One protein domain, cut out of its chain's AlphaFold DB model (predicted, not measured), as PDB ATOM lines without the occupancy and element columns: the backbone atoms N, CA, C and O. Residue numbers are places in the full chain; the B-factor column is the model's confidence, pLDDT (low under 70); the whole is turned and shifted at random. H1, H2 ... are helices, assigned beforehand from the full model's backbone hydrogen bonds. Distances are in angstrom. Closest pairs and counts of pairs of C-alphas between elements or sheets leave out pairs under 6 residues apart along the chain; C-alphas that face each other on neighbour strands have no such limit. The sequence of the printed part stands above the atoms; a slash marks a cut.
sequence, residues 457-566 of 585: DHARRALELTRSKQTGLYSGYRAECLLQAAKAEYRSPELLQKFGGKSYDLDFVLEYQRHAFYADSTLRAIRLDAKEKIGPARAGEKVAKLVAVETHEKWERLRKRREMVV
ATOM      1  N   ASP A 457     165.814 207.199 179.241       98.38
ATOM      2  CA  ASP A 457     164.372 206.936 179.292       98.38
ATOM      3  C   ASP A 457     163.808 206.528 177.924       98.38
ATOM      4  O   ASP A 457     162.992 205.611 177.821       98.38
ATOM      5  N   HIS A 458     164.302 207.148 176.845       98.38
ATOM      6  CA  HIS A 458     163.926 206.781 175.480       98.38
ATOM      7  C   HIS A 458     164.426 205.375 175.119       98.38
ATOM      8  O   HIS A 458     163.672 204.585 174.549       98.38
ATOM      9  N   ALA A 459     165.675 205.045 175.472       98.50
ATOM     10  CA  ALA A 459     166.252 203.722 175.247       98.50
ATOM     11  C   ALA A 459     165.457 202.626 175.971       98.50
ATOM     12  O   ALA A 459     165.109 201.614 175.360       98.50
ATOM     13  N   ARG A 460     165.114 202.849 177.246       98.31
ATOM     14  CA  ARG A 460     164.315 201.907 178.040       98.31
ATOM     15  C   ARG A 460     162.933 201.691 177.429       98.31
ATOM     16  O   ARG A 460     162.565 200.548 177.170       98.31
ATOM     17  N   ARG A 461     162.214 202.775 177.111       98.25
ATOM     18  CA  ARG A 461     160.883 202.688 176.493       98.25
ATOM     19  C   ARG A 461     160.919 201.941 175.158       98.25
ATOM     20  O   ARG A 461     160.084 201.075 174.920       98.25
ATOM     21  N   ALA A 462     161.894 202.223 174.293       98.31
ATOM     22  CA  ALA A 462     162.016 201.545 173.001       98.31
ATOM     23  C   ALA A 462     162.343 200.043 173.138       98.31
ATOM     24  O   ALA A 462     161.835 199.222 172.369       98.31
ATOM     25  N   LEU A 463     163.155 199.655 174.126       98.25
ATOM     26  CA  LEU A 463     163.436 198.244 174.418       98.25
ATOM     27  C   LEU A 463     162.195 197.506 174.929       98.25
ATOM     28  O   LEU A 463     161.914 196.400 174.471       98.25
ATOM     29  N   GLU A 464     161.416 198.130 175.811       98.00
ATOM     30  CA  GLU A 464     160.147 197.572 176.291       98.00
ATOM     31  C   GLU A 464     159.155 197.334 175.147       98.00
ATOM     32  O   GLU A 464     158.557 196.261 175.066       98.00
ATOM     33  N   LEU A 465     159.035 198.290 174.221       97.31
ATOM     34  CA  LEU A 465     158.162 198.177 173.046       97.31
ATOM     35  C   LEU A 465     158.610 197.097 172.051       97.31
ATOM     36  O   LEU A 465     157.796 196.571 171.293       97.31
ATOM     37  N   THR A 466     159.894 196.741 172.060       96.38
ATOM     38  CA  THR A 466     160.479 195.716 171.181       96.38
ATOM     39  C   THR A 466     160.728 194.386 171.898       96.38
ATOM     40  O   THR A 466     161.378 193.493 171.347       96.38
ATOM     41  N   ARG A 467     160.194 194.226 173.116       97.12
ATOM     42  CA  ARG A 467     160.281 192.994 173.902       97.12
ATOM     43  C   ARG A 467     159.548 191.849 173.205       97.12
ATOM     44  O   ARG A 467     158.354 191.937 172.921       97.12
ATOM     45  N   SER A 468     160.241 190.729 173.001       92.94
ATOM     46  CA  SER A 468     159.602 189.497 172.530       92.94
ATOM     47  C   SER A 468     158.572 189.017 173.549       92.94
ATOM     48  O   SER A 468     158.900 188.814 174.722       92.94
ATOM     49  N   LYS A 469     157.334 188.784 173.102       88.62
ATOM     50  CA  LYS A 469     156.267 188.237 173.956       88.62
ATOM     51  C   LYS A 469     156.586 186.821 174.446       88.62
ATOM     52  O   LYS A 469     156.199 186.467 175.553       88.62
ATOM     53  N   GLN A 470     157.306 186.030 173.646       83.44
ATOM     54  CA  GLN A 470     157.622 184.632 173.960       83.44
ATOM     55  C   GLN A 470     158.826 184.512 174.902       83.44
ATOM     56  O   GLN A 470     158.767 183.832 175.926       83.44
ATOM     57  N   THR A 471     159.937 185.177 174.572       87.25
ATOM     58  CA  THR A 471     161.199 185.004 175.313       87.25
ATOM     59  C   THR A 471     161.402 186.065 176.387       87.25
ATOM     60  O   THR A 471     162.138 185.835 177.347       87.25
ATOM     61  N   GLY A 472     160.755 187.224 176.251       93.25
ATOM     62  CA  GLY A 472     160.987 188.398 177.085       93.25
ATOM     63  C   GLY A 472     162.305 189.125 176.796       93.25
ATOM     64  O   GLY A 472     162.644 190.032 177.557       93.25
ATOM     65  N   LEU A 473     163.047 188.725 175.754       95.19
ATOM     66  CA  LEU A 473     164.283 189.387 175.329       95.19
ATOM     67  C   LEU A 473     163.983 190.696 174.595       95.19
ATOM     68  O   LEU A 473     163.016 190.780 173.832       95.19
ATOM     69  N   TYR A 474     164.833 191.696 174.802       97.75
ATOM     70  CA  TYR A 474     164.812 192.944 174.046       97.75
ATOM     71  C   TYR A 474     165.620 192.836 172.755       97.75
ATOM     72  O   TYR A 474     166.665 192.186 172.708       97.75
ATOM     73  N   SER A 475     165.178 193.542 171.713       96.75
ATOM     74  CA  SER A 475     165.949 193.705 170.481       96.75
ATOM     75  C   SER A 475     166.539 195.111 170.419       96.75
ATOM     76  O   SER A 475     165.874 196.057 170.001       96.75
ATOM     77  N   GLY A 476     167.814 195.254 170.801       97.31
ATOM     78  CA  GLY A 476     168.502 196.547 170.742       97.31
ATOM     79  C   GLY A 476     168.536 197.137 169.332       97.31
ATOM     80  O   GLY A 476     168.387 198.340 169.170       97.31
ATOM     81  N   TYR A 477     168.641 196.293 168.301       97.19
ATOM     82  CA  TYR A 477     168.589 196.742 166.907       97.19
ATOM     83  C   TYR A 477     167.220 197.321 166.514       97.19
ATOM     84  O   TYR A 477     167.144 198.396 165.918       97.19
ATOM     85  N   ARG A 478     166.120 196.643 166.872       97.19
ATOM     86  CA  ARG A 478     164.771 197.161 166.594       97.19
ATOM     87  C   ARG A 478     164.493 198.430 167.389       97.19
ATOM     88  O   ARG A 478     163.926 199.363 166.831       97.19
ATOM     89  N   ALA A 479     164.918 198.481 168.651       98.38
ATOM     90  CA  ALA A 479     164.784 199.666 169.495       98.38
ATOM     91  C   ALA A 479     165.566 200.862 168.925       98.38
ATOM     92  O   ALA A 479     165.038 201.967 168.873       98.38
ATOM     93  N   GLU A 480     166.782 200.637 168.424       98.38
ATOM     94  CA  GLU A 480     167.572 201.642 167.707       98.38
ATOM     95  C   GLU A 480     166.827 202.158 166.467       98.38
ATOM     96  O   GLU A 480     166.614 203.362 166.335       98.38
ATOM     97  N   CYS A 481     166.358 201.264 165.591       98.25
ATOM     98  CA  CYS A 481     165.593 201.658 164.403       98.25
ATOM     99  C   CYS A 481     164.315 202.431 164.768       98.25
ATOM    100  O   CYS A 481     163.969 203.405 164.099       98.25
ATOM    101  N   LEU A 482     163.640 202.026 165.848       98.44
ATOM    102  CA  LEU A 482     162.428 202.672 166.349       98.44
ATOM    103  C   LEU A 482     162.733 204.101 166.813       98.44
ATOM    104  O   LEU A 482     162.011 205.032 166.460       98.44
ATOM    105  N   LEU A 483     163.834 204.290 167.546       98.69
ATOM    106  CA  LEU A 483     164.291 205.597 168.016       98.69
ATOM    107  C   LEU A 483     164.682 206.525 166.864       98.69
ATOM    108  O   LEU A 483     164.264 207.682 166.868       98.69
ATOM    109  N   GLN A 484     165.420 206.028 165.867       98.56
ATOM    110  CA  GLN A 484     165.790 206.819 164.687       98.56
ATOM    111  C   GLN A 484     164.558 207.218 163.856       98.56
ATOM    112  O   GLN A 484     164.460 208.342 163.358       98.56
ATOM    113  N   ALA A 485     163.574 206.327 163.720       98.44
ATOM    114  CA  ALA A 485     162.328 206.658 163.037       98.44
ATOM    115  C   ALA A 485     161.494 207.677 163.840       98.44
ATOM    116  O   ALA A 485     161.007 208.660 163.274       98.44
ATOM    117  N   ALA A 486     161.381 207.509 165.160       98.56
ATOM    118  CA  ALA A 486     160.532 208.345 166.005       98.56
ATOM    119  C   ALA A 486     161.119 209.723 166.331       98.56
ATOM    120  O   ALA A 486     160.406 210.721 166.244       98.56
ATOM    121  N   LYS A 487     162.398 209.830 166.689       98.44
ATOM    122  CA  LYS A 487     162.989 211.085 167.176       98.44
ATOM    123  C   LYS A 487     164.003 211.616 166.172       98.44
ATOM    124  O   LYS A 487     165.017 210.981 165.902       98.44
ATOM    125  N   ALA A 488     163.757 212.815 165.647       98.38
ATOM    126  CA  ALA A 488     164.644 213.421 164.658       98.38
ATOM    127  C   ALA A 488     166.066 213.666 165.194       98.38
ATOM    128  O   ALA A 488     167.018 213.515 164.437       98.38
ATOM    129  N   GLU A 489     166.213 213.953 166.494       98.31
ATOM    130  CA  GLU A 489     167.515 214.119 167.169       98.31
ATOM    131  C   GLU A 489     168.397 212.856 167.148       98.31
ATOM    132  O   GLU A 489     169.594 212.946 167.403       98.31
ATOM    133  N   TYR A 490     167.827 211.689 166.834       98.44
ATOM    134  CA  TYR A 490     168.529 210.404 166.781       98.44
ATOM    135  C   TYR A 490     168.773 209.892 165.368       98.44
ATOM    136  O   TYR A 490     169.408 208.852 165.202       98.44
ATOM    137  N   ARG A 491     168.270 210.583 164.344       98.25
ATOM    138  CA  ARG A 491     168.455 210.173 162.951       98.25
ATOM    139  C   ARG A 491     169.915 210.285 162.545       98.25
ATOM    140  O   ARG A 491     170.596 211.243 162.907       98.25
ATOM    141  N   SER A 492     170.365 209.341 161.720       97.00
ATOM    142  CA  SER A 492     171.612 209.526 160.985       97.00
ATOM    143  C   SER A 492     171.509 210.762 160.073       97.00
ATOM    144  O   SER A 492     170.394 211.161 159.707       97.00
ATOM    145  N   PRO A 493     172.638 211.369 159.668       98.06
ATOM    146  CA  PRO A 493     172.632 212.498 158.738       98.06
ATOM    147  C   PRO A 493     171.841 212.214 157.452       98.06
ATOM    148  O   PRO A 493     171.077 213.063 156.995       98.06
ATOM    149  N   GLU A 494     171.942 210.995 156.917       97.56
ATOM    150  CA  GLU A 494     171.234 210.562 155.707       97.56
ATOM    151  C   GLU A 494     169.716 210.516 155.929       97.56
ATOM    152  O   GLU A 494     168.940 210.991 155.097       97.56
ATOM    153  N   LEU A 495     169.275 209.980 157.073       97.88
ATOM    154  CA  LEU A 495     167.857 209.952 157.433       97.88
ATOM    155  C   LEU A 495     167.314 211.360 157.692       97.88
ATOM    156  O   LEU A 495     166.182 211.656 157.309       97.88
ATOM    157  N   LEU A 496     168.104 212.237 158.314       98.25
ATOM    158  CA  LEU A 496     167.711 213.621 158.563       98.25
ATOM    159  C   LEU A 496     167.573 214.399 157.246       98.25
ATOM    160  O   LEU A 496     166.581 215.099 157.060       98.25
ATOM    161  N   GLN A 497     168.500 214.209 156.304       98.12
ATOM    162  CA  GLN A 497     168.426 214.798 154.965       98.12
ATOM    163  C   GLN A 497     167.198 214.294 154.191       98.12
ATOM    164  O   GLN A 497     166.475 215.083 153.584       98.12
ATOM    165  N   LYS A 498     166.928 212.982 154.228       97.81
ATOM    166  CA  LYS A 498     165.839 212.360 153.458       97.81
ATOM    167  C   LYS A 498     164.454 212.619 154.059       97.81
ATOM    168  O   LYS A 498     163.484 212.824 153.319       97.81
ATOM    169  N   PHE A 499     164.332 212.605 155.388       97.69
ATOM    170  CA  PHE A 499     163.039 212.654 156.086       97.69
ATOM    171  C   PHE A 499     162.759 213.946 156.860       97.69
ATOM    172  O   PHE A 499     161.608 214.178 157.242       97.69
ATOM    173  N   GLY A 500     163.756 214.815 157.024       97.44
ATOM    174  CA  GLY A 500     163.647 216.090 157.730       97.44
ATOM    175  C   GLY A 500     163.614 215.949 159.255       97.44
ATOM    176  O   GLY A 500     163.844 214.875 159.813       97.44
ATOM    177  N   GLY A 501     163.301 217.052 159.942       97.38
ATOM    178  CA  GLY A 501     163.339 217.172 161.408       97.38
ATOM    179  C   GLY A 501     162.060 216.771 162.160       97.38
ATOM    180  O   GLY A 501     161.985 216.941 163.375       97.38
ATOM    181  N   LYS A 502     161.026 216.257 161.478       98.06
ATOM    182  CA  LYS A 502     159.746 215.918 162.129       98.06
ATOM    183  C   LYS A 502     159.902 214.707 163.049       98.06
ATOM    184  O   LYS A 502     160.293 213.642 162.572       98.06
ATOM    185  N   SER A 503     159.568 214.853 164.329       98.19
ATOM    186  CA  SER A 503     159.504 213.742 165.289       98.19
ATOM    187  C   SER A 503     158.080 213.195 165.412       98.19
ATOM    188  O   SER A 503     157.109 213.893 165.120       98.19
ATOM    189  N   TYR A 504     157.977 211.947 165.844       98.25
ATOM    190  CA  TYR A 504     156.747 211.195 166.035       98.25
ATOM    191  C   TYR A 504     156.729 210.576 167.437       98.25
ATOM    192  O   TYR A 504     157.761 210.473 168.114       98.25
ATOM    193  N   ASP A 505     155.540 210.174 167.868       98.38
ATOM    194  CA  ASP A 505     155.378 209.351 169.058       98.38
ATOM    195  C   ASP A 505     155.917 207.922 168.826       98.38
ATOM    196  O   ASP A 505     155.886 207.417 167.703       98.38
ATOM    197  N   LEU A 506     156.447 207.281 169.875       98.06
ATOM    198  CA  LEU A 506     157.042 205.943 169.762       98.06
ATOM    199  C   LEU A 506     155.997 204.866 169.461       98.06
ATOM    200  O   LEU A 506     156.257 204.003 168.621       98.06
ATOM    201  N   ASP A 507     154.835 204.924 170.112       98.00
ATOM    202  CA  ASP A 507     153.769 203.941 169.931       98.00
ATOM    203  C   ASP A 507     153.165 204.075 168.525       98.00
ATOM    204  O   ASP A 507     152.953 203.074 167.841       98.00
ATOM    205  N   PHE A 508     153.030 205.309 168.021       98.25
ATOM    206  CA  PHE A 508     152.651 205.560 166.624       98.25
ATOM    207  C   PHE A 508     153.626 204.918 165.621       98.25
ATOM    208  O   PHE A 508     153.200 204.244 164.685       98.25
ATOM    209  N   VAL A 509     154.940 205.103 165.795       98.44
ATOM    210  CA  VAL A 509     155.949 204.561 164.862       98.44
ATOM    211  C   VAL A 509     156.041 203.038 164.941       98.44
ATOM    212  O   VAL A 509     156.291 202.387 163.922       98.44
ATOM    213  N   LEU A 510     155.810 202.459 166.124       97.88
ATOM    214  CA  LEU A 510     155.845 201.014 166.334       97.88
ATOM    215  C   LEU A 510     154.856 200.276 165.421       97.88
ATOM    216  O   LEU A 510     155.206 199.221 164.889       97.88
ATOM    217  N   GLU A 511     153.667 200.837 165.194       97.62
ATOM    218  CA  GLU A 511     152.657 200.237 164.313       97.62
ATOM    219  C   GLU A 511     153.158 200.088 162.868       97.62
ATOM    220  O   GLU A 511     152.906 199.070 162.231       97.62
ATOM    221  N   TYR A 512     153.958 201.033 162.366       98.12
ATOM    222  CA  TYR A 512     154.584 200.913 161.043       98.12
ATOM    223  C   TYR A 512     155.805 199.989 161.073       98.12
ATOM    224  O   TYR A 512     156.016 199.210 160.143       98.12
ATOM    225  N   GLN A 513     156.611 200.033 162.142       97.38
ATOM    226  CA  GLN A 513     157.835 199.233 162.247       97.38
ATOM    227  C   GLN A 513     157.553 197.722 162.264       97.38
ATOM    228  O   GLN A 513     158.378 196.933 161.800       97.38
ATOM    229  N   ARG A 514     156.381 197.301 162.761       94.50
ATOM    230  CA  ARG A 514     155.934 195.897 162.704       94.50
ATOM    231  C   ARG A 514     155.883 195.337 161.279       94.50
ATOM    232  O   ARG A 514     156.067 194.137 161.121       94.50
ATOM    233  N   HIS A 515     155.692 196.196 160.279       95.00
ATOM    234  CA  HIS A 515     155.582 195.823 158.864       95.00
ATOM    235  C   HIS A 515     156.747 196.349 158.007       95.00
ATOM    236  O   HIS A 515     156.983 195.854 156.910       95.00
ATOM    237  N   ALA A 516     157.496 197.339 158.501       93.31
ATOM    238  CA  ALA A 516     158.655 197.926 157.837       93.31
ATOM    239  C   ALA A 516     159.821 198.054 158.828       93.31
ATOM    240  O   ALA A 516     159.955 199.057 159.526       93.31
ATOM    241  N   PHE A 517     160.660 197.017 158.877       90.56
ATOM    242  CA  PHE A 517     161.626 196.758 159.949       90.56
ATOM    243  C   PHE A 517     162.676 197.866 160.186       90.56
ATOM    244  O   PHE A 517     162.958 198.215 161.335       90.56
ATOM    245  N   TYR A 518     163.251 198.428 159.118       96.25
ATOM    246  CA  TYR A 518     164.329 199.426 159.182       96.25
ATOM    247  C   TYR A 518     163.799 200.857 159.304       96.25
ATOM    248  O   TYR A 518     162.784 201.180 158.694       96.25
ATOM    249  N   ALA A 519     164.539 201.750 159.975       97.75
ATOM    250  CA  ALA A 519     164.129 203.145 160.187       97.75
ATOM    251  C   ALA A 519     163.760 203.896 158.887       97.75
ATOM    252  O   ALA A 519     162.738 204.584 158.846       97.75
ATOM    253  N   ASP A 520     164.547 203.734 157.813       97.62
ATOM    254  CA  ASP A 520     164.250 204.305 156.486       97.62
ATOM    255  C   ASP A 520     162.907 203.796 155.946       97.62
ATOM    256  O   ASP A 520     162.048 204.579 155.541       97.62
ATOM    257  N   SER A 521     162.701 202.478 155.990       97.12
ATOM    258  CA  SER A 521     161.474 201.831 155.530       97.12
ATOM    259  C   SER A 521     160.269 202.249 156.377       97.12
ATOM    260  O   SER A 521     159.220 202.570 155.823       97.12
ATOM    261  N   THR A 522     160.416 202.330 157.703       98.31
ATOM    262  CA  THR A 522     159.359 202.807 158.604       98.31
ATOM    263  C   THR A 522     158.951 204.244 158.263       98.31
ATOM    264  O   THR A 522     157.765 204.537 158.118       98.31
ATOM    265  N   LEU A 523     159.916 205.148 158.054       98.50
ATOM    266  CA  LEU A 523     159.644 206.546 157.695       98.50
ATOM    267  C   LEU A 523     159.016 206.695 156.300       98.50
ATOM    268  O   LEU A 523     158.142 207.547 156.105       98.50
ATOM    269  N   ARG A 524     159.414 205.858 155.331       98.25
ATOM    270  CA  ARG A 524     158.748 205.771 154.018       98.25
ATOM    271  C   ARG A 524     157.302 205.311 154.163       98.25
ATOM    272  O   ARG A 524     156.440 205.902 153.518       98.25
ATOM    273  N   ALA A 525     157.036 204.321 155.014       98.25
ATOM    274  CA  ALA A 525     155.686 203.809 155.243       98.25
ATOM    275  C   ALA A 525     154.785 204.886 155.864       98.25
ATOM    276  O   ALA A 525     153.684 205.111 155.371       98.25
ATOM    277  N   ILE A 526     155.287 205.641 156.849       98.56
ATOM    278  CA  ILE A 526     154.563 206.777 157.444       98.56
ATOM    279  C   ILE A 526     154.220 207.840 156.386       98.56
ATOM    280  O   ILE A 526     153.091 208.325 156.332       98.56
ATOM    281  N   ARG A 527     155.172 208.208 155.514       98.31
ATOM    282  CA  ARG A 527     154.920 209.174 154.426       98.31
ATOM    283  C   ARG A 527     153.919 208.651 153.398       98.31
ATOM    284  O   ARG A 527     153.089 209.424 152.923       98.31
ATOM    285  N   LEU A 528     154.017 207.370 153.047       97.94
ATOM    286  CA  LEU A 528     153.112 206.725 152.101       97.94
ATOM    287  C   LEU A 528     151.686 206.705 152.647       97.94
ATOM    288  O   LEU A 528     150.761 207.088 151.940       97.94
ATOM    289  N   ASP A 529     151.519 206.341 153.916       98.38
ATOM    290  CA  ASP A 529     150.218 206.346 154.571       98.38
ATOM    291  C   ASP A 529     149.640 207.759 154.707       98.38
ATOM    292  O   ASP A 529     148.478 207.985 154.396       98.38
ATOM    293  N   ALA A 530     150.455 208.757 155.057       97.62
ATOM    294  CA  ALA A 530     149.996 210.147 155.090       97.62
ATOM    295  C   ALA A 530     149.485 210.639 153.719       97.62
ATOM    296  O   ALA A 530     148.586 211.479 153.662       97.62
ATOM    297  N   LYS A 531     150.048 210.117 152.621       98.00
ATOM    298  CA  LYS A 531     149.644 210.440 151.247       98.00
ATOM    299  C   LYS A 531     148.411 209.649 150.796       98.00
ATOM    300  O   LYS A 531     147.523 210.227 150.178       98.00
ATOM    301  N   GLU A 532     148.376 208.346 151.062       98.12
ATOM    302  CA  GLU A 532     147.384 207.421 150.492       98.12
ATOM    303  C   GLU A 532     146.254 207.032 151.459       98.12
ATOM    304  O   GLU A 532     145.231 206.528 151.009       98.12
ATOM    305  N   LYS A 533     146.412 207.273 152.766       97.88
ATOM    306  CA  LYS A 533     145.472 206.912 153.844       97.88
ATOM    307  C   LYS A 533     145.094 205.423 153.835       97.88
ATOM    308  O   LYS A 533     143.918 205.067 153.845       97.88
ATOM    309  N   ILE A 534     146.099 204.548 153.793       97.56
ATOM    310  CA  ILE A 534     145.938 203.088 153.628       97.56
ATOM    311  C   ILE A 534     146.162 202.288 154.919       97.56
ATOM    312  O   ILE A 534     145.933 201.078 154.934       97.56
ATOM    313  N   GLY A 535     146.585 202.952 155.990       97.75
ATOM    314  CA  GLY A 535     146.910 202.385 157.290       97.75
ATOM    315  C   GLY A 535     148.336 201.812 157.385       97.75
ATOM    316  O   GLY A 535     148.972 201.526 156.361       97.75
ATOM    317  N   PRO A 536     148.841 201.585 158.616       97.44
ATOM    318  CA  PRO A 536     150.228 201.177 158.856       97.44
ATOM    319  C   PRO A 536     150.633 199.859 158.192       97.44
ATOM    320  O   PRO A 536     151.689 199.797 157.562       97.44
ATOM    321  N   ALA A 537     149.787 198.827 158.284       95.25
ATOM    322  CA  ALA A 537     150.084 197.497 157.749       95.25
ATOM    323  C   ALA A 537     150.292 197.517 156.228       95.25
ATOM    324  O   ALA A 537     151.363 197.161 155.734       95.25
ATOM    325  N   ARG A 538     149.309 198.042 155.485       96.25
ATOM    326  CA  ARG A 538     149.369 198.133 154.018       96.25
ATOM    327  C   ARG A 538     150.491 199.052 153.544       96.25
ATOM    328  O   ARG A 538     151.141 198.756 152.542       96.25
ATOM    329  N   ALA A 539     150.734 200.163 154.243       97.69
ATOM    330  CA  ALA A 539     151.843 201.052 153.913       97.69
ATOM    331  C   ALA A 539     153.204 200.375 154.128       97.69
ATOM    332  O   ALA A 539     154.082 200.485 153.270       97.69
ATOM    333  N   GLY A 540     153.365 199.647 155.237       94.50
ATOM    334  CA  GLY A 540     154.575 198.886 155.535       94.50
ATOM    335  C   GLY A 540     154.850 197.798 154.500       94.50
ATOM    336  O   GLY A 540     155.945 197.762 153.945       94.50
ATOM    337  N   GLU A 541     153.844 196.994 154.151       90.56
ATOM    338  CA  GLU A 541     153.954 195.954 153.118       90.56
ATOM    339  C   GLU A 541     154.324 196.520 151.741       90.56
ATOM    340  O   GLU A 541     155.222 195.999 151.074       90.56
ATOM    341  N   LYS A 542     153.674 197.612 151.309       97.12
ATOM    342  CA  LYS A 542     154.016 198.279 150.042       97.12
ATOM    343  C   LYS A 542     155.469 198.751 150.039       97.12
ATOM    344  O   LYS A 542     156.177 198.547 149.054       97.12
ATOM    345  N   VAL A 543     155.931 199.364 151.129       96.12
ATOM    346  CA  VAL A 543     157.322 199.820 151.234       96.12
ATOM    347  C   VAL A 543     158.298 198.650 151.290       96.12
ATOM    348  O   VAL A 543     159.336 198.728 150.641       96.12
ATOM    349  N   ALA A 544     157.979 197.566 151.997       84.62
ATOM    350  CA  ALA A 544     158.812 196.368 152.030       84.62
ATOM    351  C   ALA A 544     159.015 195.791 150.618       84.62
ATOM    352  O   ALA A 544     160.150 195.519 150.225       84.62
ATOM    353  N   LYS A 545     157.943 195.717 149.812       88.12
ATOM    354  CA  LYS A 545     158.016 195.309 148.398       88.12
ATOM    355  C   LYS A 545     158.896 196.249 147.570       88.12
ATOM    356  O   LYS A 545     159.752 195.781 146.826       88.12
ATOM    357  N   LEU A 546     158.742 197.566 147.728       93.44
ATOM    358  CA  LEU A 546     159.577 198.550 147.023       93.44
ATOM    359  C   LEU A 546     161.060 198.433 147.402       93.44
ATOM    360  O   LEU A 546     161.921 198.449 146.528       93.44
ATOM    361  N   VAL A 547     161.366 198.273 148.692       88.12
ATOM    362  CA  VAL A 547     162.742 198.108 149.185       88.12
ATOM    363  C   VAL A 547     163.360 196.810 148.664       88.12
ATOM    364  O   VAL A 547     164.543 196.803 148.320       88.12
ATOM    365  N   ALA A 548     162.583 195.727 148.559       78.62
ATOM    366  CA  ALA A 548     163.048 194.473 147.971       78.62
ATOM    367  C   ALA A 548     163.447 194.653 146.496       78.62
ATOM    368  O   ALA A 548     164.535 194.226 146.104       78.62
ATOM    369  N   VAL A 549     162.629 195.362 145.707       87.31
ATOM    370  CA  VAL A 549     162.934 195.692 144.302       87.31
ATOM    371  C   VAL A 549     164.192 196.561 144.195       87.31
ATOM    372  O   VAL A 549     165.123 196.199 143.479       87.31
ATOM    373  N   GLU A 550     164.287 197.651 144.964       89.50
ATOM    374  CA  GLU A 550     165.465 198.538 144.968       89.50
ATOM    375  C   GLU A 550     166.752 197.795 145.364       89.50
ATOM    376  O   GLU A 550     167.832 198.029 144.809       89.50
ATOM    377  N   THR A 551     166.640 196.877 146.328       80.19
ATOM    378  CA  THR A 551     167.754 196.037 146.778       80.19
ATOM    379  C   THR A 551     168.187 195.082 145.674       80.19
ATOM    380  O   THR A 551     169.383 194.993 145.393       80.19
ATOM    381  N   HIS A 552     167.239 194.426 145.004       79.25
ATOM    382  CA  HIS A 552     167.514 193.553 143.866       79.25
ATOM    383  C   HIS A 552     168.205 194.307 142.718       79.25
ATOM    384  O   HIS A 552     169.252 193.878 142.236       79.25
ATOM    385  N   GLU A 553     167.714 195.492 142.347       90.19
ATOM    386  CA  GLU A 553     168.336 196.334 141.317       90.19
ATOM    387  C   GLU A 553     169.747 196.806 141.699       90.19
ATOM    388  O   GLU A 553     170.636 196.929 140.850       90.19
ATOM    389  N   LYS A 554     169.981 197.109 142.982       87.06
ATOM    390  CA  LYS A 554     171.320 197.442 143.485       87.06
ATOM    391  C   LYS A 554     172.262 196.243 143.362       87.06
ATOM    392  O   LYS A 554     173.386 196.422 142.891       87.06
ATOM    393  N   TRP A 555     171.810 195.049 143.740       83.06
ATOM    394  CA  TRP A 555     172.580 193.812 143.592       83.06
ATOM    395  C   TRP A 555     172.900 193.504 142.133       83.06
ATOM    396  O   TRP A 555     174.055 193.232 141.820       83.06
ATOM    397  N   GLU A 556     171.937 193.648 141.224       88.19
ATOM    398  CA  GLU A 556     172.163 193.465 139.787       88.19
ATOM    399  C   GLU A 556     173.178 194.468 139.223       88.19
ATOM    400  O   GLU A 556     174.045 194.105 138.425       88.19
ATOM    401  N   ARG A 557     173.144 195.729 139.673       90.38
ATOM    402  CA  ARG A 557     174.163 196.727 139.300       90.38
ATOM    403  C   ARG A 557     175.552 196.358 139.815       90.38
ATOM    404  O   ARG A 557     176.518 196.477 139.063       90.38
ATOM    405  N   LEU A 558     175.663 195.904 141.065       84.12
ATOM    406  CA  LEU A 558     176.933 195.444 141.636       84.12
ATOM    407  C   LEU A 558     177.456 194.199 140.910       84.12
ATOM    408  O   LEU A 558     178.632 194.157 140.559       84.12
ATOM    409  N   ARG A 559     176.577 193.241 140.591       88.62
ATOM    410  CA  ARG A 559     176.905 192.049 139.800       88.62
ATOM    411  C   ARG A 559     177.456 192.431 138.427       88.62
ATOM    412  O   ARG A 559     178.568 192.030 138.097       88.62
ATOM    413  N   LYS A 560     176.751 193.284 137.676       92.25
ATOM    414  CA  LYS A 560     177.206 193.790 136.364       92.25
ATOM    415  C   LYS A 560     178.533 194.543 136.457       92.25
ATOM    416  O   LYS A 560     179.386 194.400 135.584       92.25
ATOM    417  N   ARG A 561     178.740 195.335 137.517       90.94
ATOM    418  CA  ARG A 561     180.014 196.030 137.756       90.94
ATOM    419  C   ARG A 561     181.144 195.037 138.019       90.94
ATOM    420  O   ARG A 561     182.220 195.196 137.451       90.94
ATOM    421  N   ARG A 562     180.897 194.004 138.826       86.69
ATOM    422  CA  ARG A 562     181.864 192.933 139.090       86.69
ATOM    423  C   ARG A 562     182.200 192.165 137.813       86.69
ATOM    424  O   ARG A 562     183.376 191.977 137.529       86.69
ATOM    425  N   GLU A 563     181.203 191.813 137.004       91.06
ATOM    426  CA  GLU A 563     181.400 191.183 135.690       91.06
ATOM    427  C   GLU A 563     182.226 192.066 134.744       91.06
ATOM    428  O   GLU A 563     183.125 191.576 134.065       91.06
ATOM    429  N   MET A 564     181.973 193.378 134.723       94.25
ATOM    430  CA  MET A 564     182.760 194.328 133.932       94.25
ATOM    431  C   MET A 564     184.215 194.402 134.410       94.25
ATOM    432  O   MET A 564     185.125 194.392 133.585       94.25
ATOM    433  N   VAL A 565     184.450 194.439 135.725       89.00
ATOM    434  CA  VAL A 565     185.806 194.425 136.300       89.00
ATOM    435  C   VAL A 565     186.533 193.130 135.944       89.00
ATOM    436  O   VAL A 565     187.684 193.193 135.521       89.00
ATOM    437  N   VAL A 566     185.864 191.977 136.040       85.38
ATOM    438  CA  VAL A 566     186.430 190.679 135.633       85.38
ATOM    439  C   VAL A 566     186.830 190.706 134.156       85.38
ATOM    440  O   VAL A 566     187.985 190.426 133.851       85.38
TER     441      VAL A 566
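This is residues 457 to 566 of the 585 residues of the protein "Hypothetical protein" of Lotharella globosa (UniProt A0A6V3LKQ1). A small head of five short helices, H1 to H5, packed mostly crosswise, has one long helix, H6, that starts against H4 and H5 and then sticks out as a straight arm with residues 548 to 566. H1 is at one side of the head, across H2, and H3 lies on another side, near H2 and H5. The printed part has 110 residues with six named helices in the order H1 to H6 and no named strand, class all helix. It is only just loose, close to compact, with a radius of gyration of the C-alphas of 15.9 A, and it spans 51 by 34 by 29 A, the arm making the length.

H1, residues 457 to 465, touches H2, residues 476 to 486, at a steep tilt of 67 degrees, only just short of about perpendicular, opposite ways; the closest C-alphas, of Ala 462 and Ala 479, are 4.8 A apart. H3, residues 493 to 499, touches no helix, and H2 and H3 are near each other. The hub is H4, residues 506 to 513, which touches four helices. It only just touches H1, with 3 pairs of C-alphas within 8 A, the closest those of Ala 462 and Leu 506 at 7.4 A. H4 touches H2 at 72 degrees, only just about perpendicular, with the C-alphas of Ala 486 and Leu 506 closest at 5.7 A. H5, residues 519 to 532, is about perpendicular to H4 at 89 degrees and touches it, closest at the C-alphas of Gln 513 and Thr 522, 5.3 A apart. With residues 519 to 523 alone H5 touches H2, the closest C-alphas being those of Cys 481 and Ala 519 at 4.7 A. H3 and H5 are close but not clearly touching, with the C-alphas of Leu 495 and Asp 520 closest at 6.8 A. H6, residues 536 to 566, touches H5 with residues 536 to 547 alone, at a steep tilt of 53 degrees, opposite ways; the closest C-alphas, of Ala 525 and Ala 539, are 4.9 A apart. H6 touches H4 with residues 536 to 540 alone, closest at the C-alphas of Tyr 512 and Pro 536, 4.9 A apart. H1 and H6 are apart. Every O i to N i+4 pair is within hydrogen-bond range in H1, H2, H3, H5 and H6, but 2 of 4 are in H4.

H1 begins at C-alpha 457, (164.372, 206.936, 179.292). From first to last C-alpha H1 is 12.4 A long, H2 15.0 A, H3 10.0 A, H4 10.1 A, H5 19.8 A and H6 44.3 A. H6 begins at C-alpha 536, (150.228, 201.177, 158.856), and ends at C-alpha 566, (186.430, 190.679, 135.633).

The two C-alphas farthest apart, of Asp 457 and Val 566, are 51.5 A apart. The printed part has no cut and no long link. No printed residue has a pLDDT under 70.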